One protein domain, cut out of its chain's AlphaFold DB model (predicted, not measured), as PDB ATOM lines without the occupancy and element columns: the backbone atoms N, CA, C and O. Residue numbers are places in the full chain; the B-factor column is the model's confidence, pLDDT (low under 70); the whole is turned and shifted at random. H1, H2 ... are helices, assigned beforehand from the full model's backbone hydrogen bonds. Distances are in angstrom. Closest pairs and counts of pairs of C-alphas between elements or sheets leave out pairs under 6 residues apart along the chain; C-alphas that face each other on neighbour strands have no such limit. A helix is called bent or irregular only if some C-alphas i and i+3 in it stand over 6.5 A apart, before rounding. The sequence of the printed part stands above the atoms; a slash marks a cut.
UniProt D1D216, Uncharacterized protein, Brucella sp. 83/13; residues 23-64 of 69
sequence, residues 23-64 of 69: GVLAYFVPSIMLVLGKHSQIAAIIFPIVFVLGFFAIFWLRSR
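This is residues 23 to 64 of the 69 residues of an uncharacterized protein of Brucella sp. 83/13 (UniProt D1D216). Two helices fold back on each other as an uneven hairpin, a narrow V closed at the tight link between them; the end of the longer H2, residues 56 to 64, sticks out free. The printed part has 42 residues, with H1 then H2 along the chain and no named strand: all helix. It is loose, with a radius of gyration of the C-alphas of 12.1 A, and spans 40 by 20 by 7 A, only just a rod.

H1, residues 23 to 37, and H2, residues 41 to 64, form a helical hairpin. They touch, closest at the C-alphas of Met 33 and Ala 44, 4.7 A apart; H2 touches H1 with residues 43 to 48 alone. Their lines stand at a shallow tilt of 22 degrees, opposite ways. O i to N i+4 pairs are within hydrogen-bond range in 9 of 11 cases in H1 and 18 of 20 in H2.

H1 begins at C-alpha 23 (-45.818, 52.385, -15.852) and is 21.7 A long; it is irregular, with C-alphas 27 and 30 7.0 A apart. H2 is 35.3 A long, ending at C-alpha 64 (-39.305, 49.270, -36.810); it is neither bent nor irregular, but only just: C-alphas 45 and 48 are 6.3 A apart.

The two C-alphas farthest apart, of Lys 38 and Arg 64, are 39.6 A apart. The printed part has no cut. Residues 62 to 64 have pLDDT under 70.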
ATOM      1  N   GLY A  23     -46.432  52.025 -17.129       89.19
ATOM      2  CA  GLY A  23     -45.818  52.385 -15.852       89.19
ATOM      3  C   GLY A  23     -46.778  52.200 -14.678       89.19
ATOM      4  O   GLY A  23     -46.403  51.634 -13.654       89.19
ATOM      5  N   VAL A  24     -48.043  52.590 -14.855       93.25
ATOM      6  CA  VAL A  24     -49.101  52.351 -13.867       93.25
ATOM      7  C   VAL A  24     -49.335  50.852 -13.685       93.25
ATOM      8  O   VAL A  24     -49.330  50.372 -12.558       93.25
ATOM      9  N   LEU A  25     -49.468  50.082 -14.769       88.31
ATOM     10  CA  LEU A  25     -49.600  48.624 -14.675       88.31
ATOM     11  C   LEU A  25     -48.398  47.980 -13.969       88.31
ATOM     12  O   LEU A  25     -48.593  47.139 -13.095       88.31
ATOM     13  N   ALA A  26     -47.178  48.409 -14.298       89.19
ATOM     14  CA  ALA A  26     -45.932  47.927 -13.706       89.19
ATOM     15  C   ALA A  26     -45.893  48.147 -12.189       89.19
ATOM     16  O   ALA A  26     -45.431  47.275 -11.460       89.19
ATOM     17  N   TYR A  27     -46.432  49.270 -11.708       91.44
ATOM     18  CA  TYR A  27     -46.569  49.542 -10.278       91.44
ATOM     19  C   TYR A  27     -47.466  48.515  -9.567       91.44
ATOM     20  O   TYR A  27     -47.196  48.132  -8.430       91.44
ATOM     21  N   PHE A  28     -48.506  48.017 -10.241       91.50
ATOM     22  CA  PHE A  28     -49.403  47.001  -9.684       91.50
ATOM     23  C   PHE A  28     -48.880  45.564  -9.825       91.50
ATOM     24  O   PHE A  28     -49.333  44.697  -9.077       91.50
ATOM     25  N   VAL A  29     -47.908  45.293 -10.707       89.50
ATOM     26  CA  VAL A  29     -47.347  43.942 -10.929       89.50
ATOM     27  C   VAL A  29     -46.926  43.239  -9.625       89.50
ATOM     28  O   VAL A  29     -47.351  42.102  -9.439       89.50
ATOM     29  N   PRO A  30     -46.183  43.851  -8.679       86.62
ATOM     30  CA  PRO A  30     -45.791  43.185  -7.434       86.62
ATOM     31  C   PRO A  30     -46.990  42.796  -6.561       86.62
ATOM     32  O   PRO A  30     -47.028  41.700  -6.005       86.62
ATOM     33  N   SER A  31     -48.003  43.663  -6.481       91.69
ATOM     34  CA  SER A  31     -49.238  43.373  -5.738       91.69
ATOM     35  C   SER A  31     -49.996  42.205  -6.373       91.69
ATOM     36  O   SER A  31     -50.460  41.305  -5.674       91.69
ATOM     37  N   ILE A  32     -50.055  42.181  -7.707       86.94
ATOM     38  CA  ILE A  32     -50.633  41.088  -8.492       86.94
ATOM     39  C   ILE A  32     -49.844  39.792  -8.245       86.94
ATOM     40  O   ILE A  32     -50.446  38.763  -7.952       86.94
ATOM     41  N   MET A  33     -48.508  39.831  -8.256       88.25
ATOM     42  CA  MET A  33     -47.650  38.673  -7.971       88.25
ATOM     43  C   MET A  33     -47.866  38.105  -6.566       88.25
ATOM     44  O   MET A  33     -47.905  36.888  -6.418       88.25
ATOM     45  N   LEU A  34     -48.041  38.947  -5.544       88.19
ATOM     46  CA  LEU A  34     -48.309  38.484  -4.178       88.19
ATOM     47  C   LEU A  34     -49.657  37.764  -4.069       88.19
ATOM     48  O   LEU A  34     -49.761  36.736  -3.401       88.19
ATOM     49  N   VAL A  35     -50.686  38.273  -4.751       87.06
ATOM     50  CA  VAL A  35     -52.011  37.639  -4.778       87.06
ATOM     51  C   VAL A  35     -51.979  36.348  -5.593       87.06
ATOM     52  O   VAL A  35     -52.487  35.326  -5.131       87.06
ATOM     53  N   LEU A  36     -51.338  36.354  -6.766       83.62
ATOM     54  CA  LEU A  36     -51.196  35.154  -7.589       83.62
ATOM     55  C   LEU A  36     -50.325  34.100  -6.914       83.62
ATOM     56  O   LEU A  36     -50.654  32.927  -7.014       83.62
ATOM     57  N   GLY A  37     -49.274  34.481  -6.187       80.69
ATOM     58  CA  GLY A  37     -48.390  33.549  -5.486       80.69
ATOM     59  C   GLY A  37     -49.122  32.690  -4.452       80.69
ATOM     60  O   GLY A  37     -48.750  31.539  -4.240       80.69
ATOM     61  N   LYS A  38     -50.227  33.194  -3.880       82.25
ATOM     62  CA  LYS A  38     -51.103  32.427  -2.977       82.25
ATOM     63  C   LYS A  38     -51.932  31.347  -3.684       82.25
ATOM     64  O   LYS A  38     -52.424  30.442  -3.018       82.25
ATOM     65  N   HIS A  39     -52.133  31.453  -4.996       83.44
ATOM     66  CA  HIS A  39     -52.872  30.469  -5.795       83.44
ATOM     67  C   HIS A  39     -51.952  29.610  -6.668       83.44
ATOM     68  O   HIS A  39     -52.128  28.399  -6.737       83.44
ATOM     69  N   SER A  40     -50.975  30.221  -7.335       80.38
ATOM     70  CA  SER A  40     -50.014  29.559  -8.210       80.38
ATOM     71  C   SER A  40     -48.717  30.364  -8.307       80.38
ATOM     72  O   SER A  40     -48.653  31.420  -8.944       80.38
ATOM     73  N   GLN A  41     -47.651  29.814  -7.724       85.06
ATOM     74  CA  GLN A  41     -46.293  30.365  -7.804       85.06
ATOM     75  C   GLN A  41     -45.827  30.520  -9.264       85.06
ATOM     76  O   GLN A  41     -45.195  31.510  -9.621       85.06
ATOM     77  N   ILE A  42     -46.177  29.564 -10.130       89.69
ATOM     78  CA  ILE A  42     -45.759  29.559 -11.539       89.69
ATOM     79  C   ILE A  42     -46.375  30.748 -12.283       89.69
ATOM     80  O   ILE A  42     -45.685  31.446 -13.025       89.69
ATOM     81  N   ALA A  43     -47.661  31.026 -12.050       85.88
ATOM     82  CA  ALA A  43     -48.339  32.152 -12.684       85.88
ATOM     83  C   ALA A  43     -47.766  33.503 -12.216       85.88
ATOM     84  O   ALA A  43     -47.598  34.409 -13.033       85.88
ATOM     85  N   ALA A  44     -47.393  33.613 -10.936       87.00
ATOM     86  CA  ALA A  44     -46.736  34.801 -10.393       87.00
ATOM     87  C   ALA A  44     -45.367  35.077 -11.041       87.00
ATOM     88  O   ALA A  44     -44.984  36.235 -11.166       87.00
ATOM     89  N   ILE A  45     -44.649  34.044 -11.494       86.56
ATOM     90  CA  ILE A  45     -43.353  34.186 -12.177       86.56
ATOM     91  C   ILE A  45     -43.533  34.507 -13.668       86.56
ATOM     92  O   ILE A  45     -42.839  35.367 -14.203       86.56
ATOM     93  N   ILE A  46     -44.464  33.841 -14.355       92.62
ATOM     94  CA  ILE A  46     -44.658  34.013 -15.806       92.62
ATOM     95  C   ILE A  46     -45.238  35.392 -16.138       92.62
ATOM     96  O   ILE A  46     -44.852  36.005 -17.134       92.62
ATOM     97  N   PHE A  47     -46.144  35.902 -15.304       88.69
ATOM     98  CA  PHE A  47     -46.827  37.172 -15.538       88.69
ATOM     99  C   PHE A  47     -45.882  38.372 -15.773       88.69
ATOM    100  O   PHE A  47     -46.001  39.013 -16.822       88.69
ATOM    101  N   PRO A  48     -44.909  38.679 -14.888       88.00
ATOM    102  CA  PRO A  48     -43.965  39.774 -15.118       88.00
ATOM    103  C   PRO A  48     -43.071  39.547 -16.346       88.00
ATOM    104  O   PRO A  48     -42.726  40.513 -17.026       88.00
ATOM    105  N   ILE A  49     -42.728  38.298 -16.683       91.88
ATOM    106  CA  ILE A  49     -41.925  37.984 -17.877       91.88
ATOM    107  C   ILE A  49     -42.693  38.377 -19.142       91.88
ATOM    108  O   ILE A  49     -42.175  39.109 -19.984       91.88
ATOM    109  N   VAL A  50     -43.955  37.949 -19.254       91.56
ATOM    110  CA  VAL A  50     -44.824  38.308 -20.386       91.56
ATOM    111  C   VAL A  50     -45.050  39.821 -20.446       91.56
ATOM    112  O   VAL A  50     -45.038  40.402 -21.530       91.56
ATOM    113  N   PHE A  51     -45.193  40.476 -19.293       89.50
ATOM    114  CA  PHE A  51     -45.342  41.925 -19.209       89.50
ATOM    115  C   PHE A  51     -44.126  42.677 -19.782       89.50
ATOM    116  O   PHE A  51     -44.285  43.554 -20.633       89.50
ATOM    117  N   VAL A  52     -42.906  42.298 -19.384       87.38
ATOM    118  CA  VAL A  52     -41.664  42.902 -19.899       87.38
ATOM    119  C   VAL A  52     -41.491  42.631 -21.395       87.38
ATOM    120  O   VAL A  52     -41.124  43.539 -22.143       87.38
ATOM    121  N   LEU A  53     -41.811  41.419 -21.859       89.88
ATOM    122  CA  LEU A  53     -41.796  41.085 -23.288       89.88
ATOM    123  C   LEU A  53     -42.786  41.945 -24.087       89.88
ATOM    124  O   LEU A  53     -42.453  42.405 -25.178       89.88
ATOM    125  N   GLY A  54     -43.969  42.223 -23.531       85.75
ATOM    126  CA  GLY A  54     -44.944  43.143 -24.115       85.75
ATOM    127  C   GLY A  54     -44.410  44.573 -24.231       85.75
ATOM    128  O   GLY A  54     -44.538  45.192 -25.287       85.75
ATOM    129  N   PHE A  55     -43.742  45.079 -23.190       82.88
ATOM    130  CA  PHE A  55     -43.094  46.394 -23.227       82.88
ATOM    131  C   PHE A  55     -42.019  46.473 -24.322       82.88
ATOM    132  O   PHE A  55     -41.996  47.410 -25.126       82.88
ATOM    133  N   PHE A  56     -41.169  45.445 -24.406       83.94
ATOM    134  CA  PHE A  56     -40.158  45.326 -25.455       83.94
ATOM    135  C   PHE A  56     -40.776  45.261 -26.851       83.94
ATOM    136  O   PHE A  56     -40.276  45.913 -27.765       83.94
ATOM    137  N   ALA A  57     -41.884  44.538 -27.029       83.44
ATOM    138  CA  ALA A  57     -42.585  44.452 -28.307       83.44
ATOM    139  C   ALA A  57     -43.129  45.815 -28.771       83.44
ATOM    140  O   ALA A  57     -43.081  46.130 -29.961       83.44
ATOM    141  N   ILE A  58     -43.593  46.662 -27.847       77.81
ATOM    142  CA  ILE A  58     -44.025  48.030 -28.166       77.81
ATOM    143  C   ILE A  58     -42.836  48.888 -28.607       77.81
ATOM    144  O   ILE A  58     -42.914  49.569 -29.636       77.81
ATOM    145  N   PHE A  59     -41.718  48.826 -27.880       73.88
ATOM    146  CA  PHE A  59     -40.477  49.497 -28.281       73.88
ATOM    147  C   PHE A  59     -39.960  48.988 -29.635       73.88
ATOM    148  O   PHE A  59     -39.518  49.780 -30.468       73.88
ATOM    149  N   TRP A  60     -40.087  47.688 -29.903       78.25
ATOM    150  CA  TRP A  60     -39.724  47.058 -31.172       78.25
ATOM    151  C   TRP A  60     -40.589  47.561 -32.332       78.25
ATOM    152  O   TRP A  60     -40.076  47.921 -33.391       78.25
ATOM    153  N   LEU A  61     -41.906  47.654 -32.129       70.00
ATOM    154  CA  LEU A  61     -42.840  48.168 -33.130       70.00
ATOM    155  C   LEU A  61     -42.612  49.661 -33.420       70.00
ATOM    156  O   LEU A  61     -42.771  50.099 -34.561       70.00
ATOM    157  N   ARG A  62     -42.204  50.439 -32.408       68.12
ATOM    158  CA  ARG A  62     -41.770  51.835 -32.568       68.12
ATOM    159  C   ARG A  62     -40.457  51.925 -33.352       68.12
ATOM    160  O   ARG A  62     -40.405  52.697 -34.305       68.12
ATOM    161  N   SER A  63     -39.443  51.143 -32.983       61.44
ATOM    162  CA  SER A  63     -38.129  51.113 -33.643       61.44
ATOM    163  C   SER A  63     -38.251  50.728 -35.121       61.44
ATOM    164  O   SER A  63     -37.750  51.419 -36.004       61.44
ATOM    165  N   ARG A  64     -39.060  49.708 -35.428       64.81
ATOM    166  CA  ARG A  64     -39.305  49.270 -36.810       64.81
ATOM    167  C   ARG A  64     -40.053  50.307 -37.656       64.81
ATOM    168  O   ARG A  64     -39.909  50.314 -38.875       64.81
TER     169      ARG A  64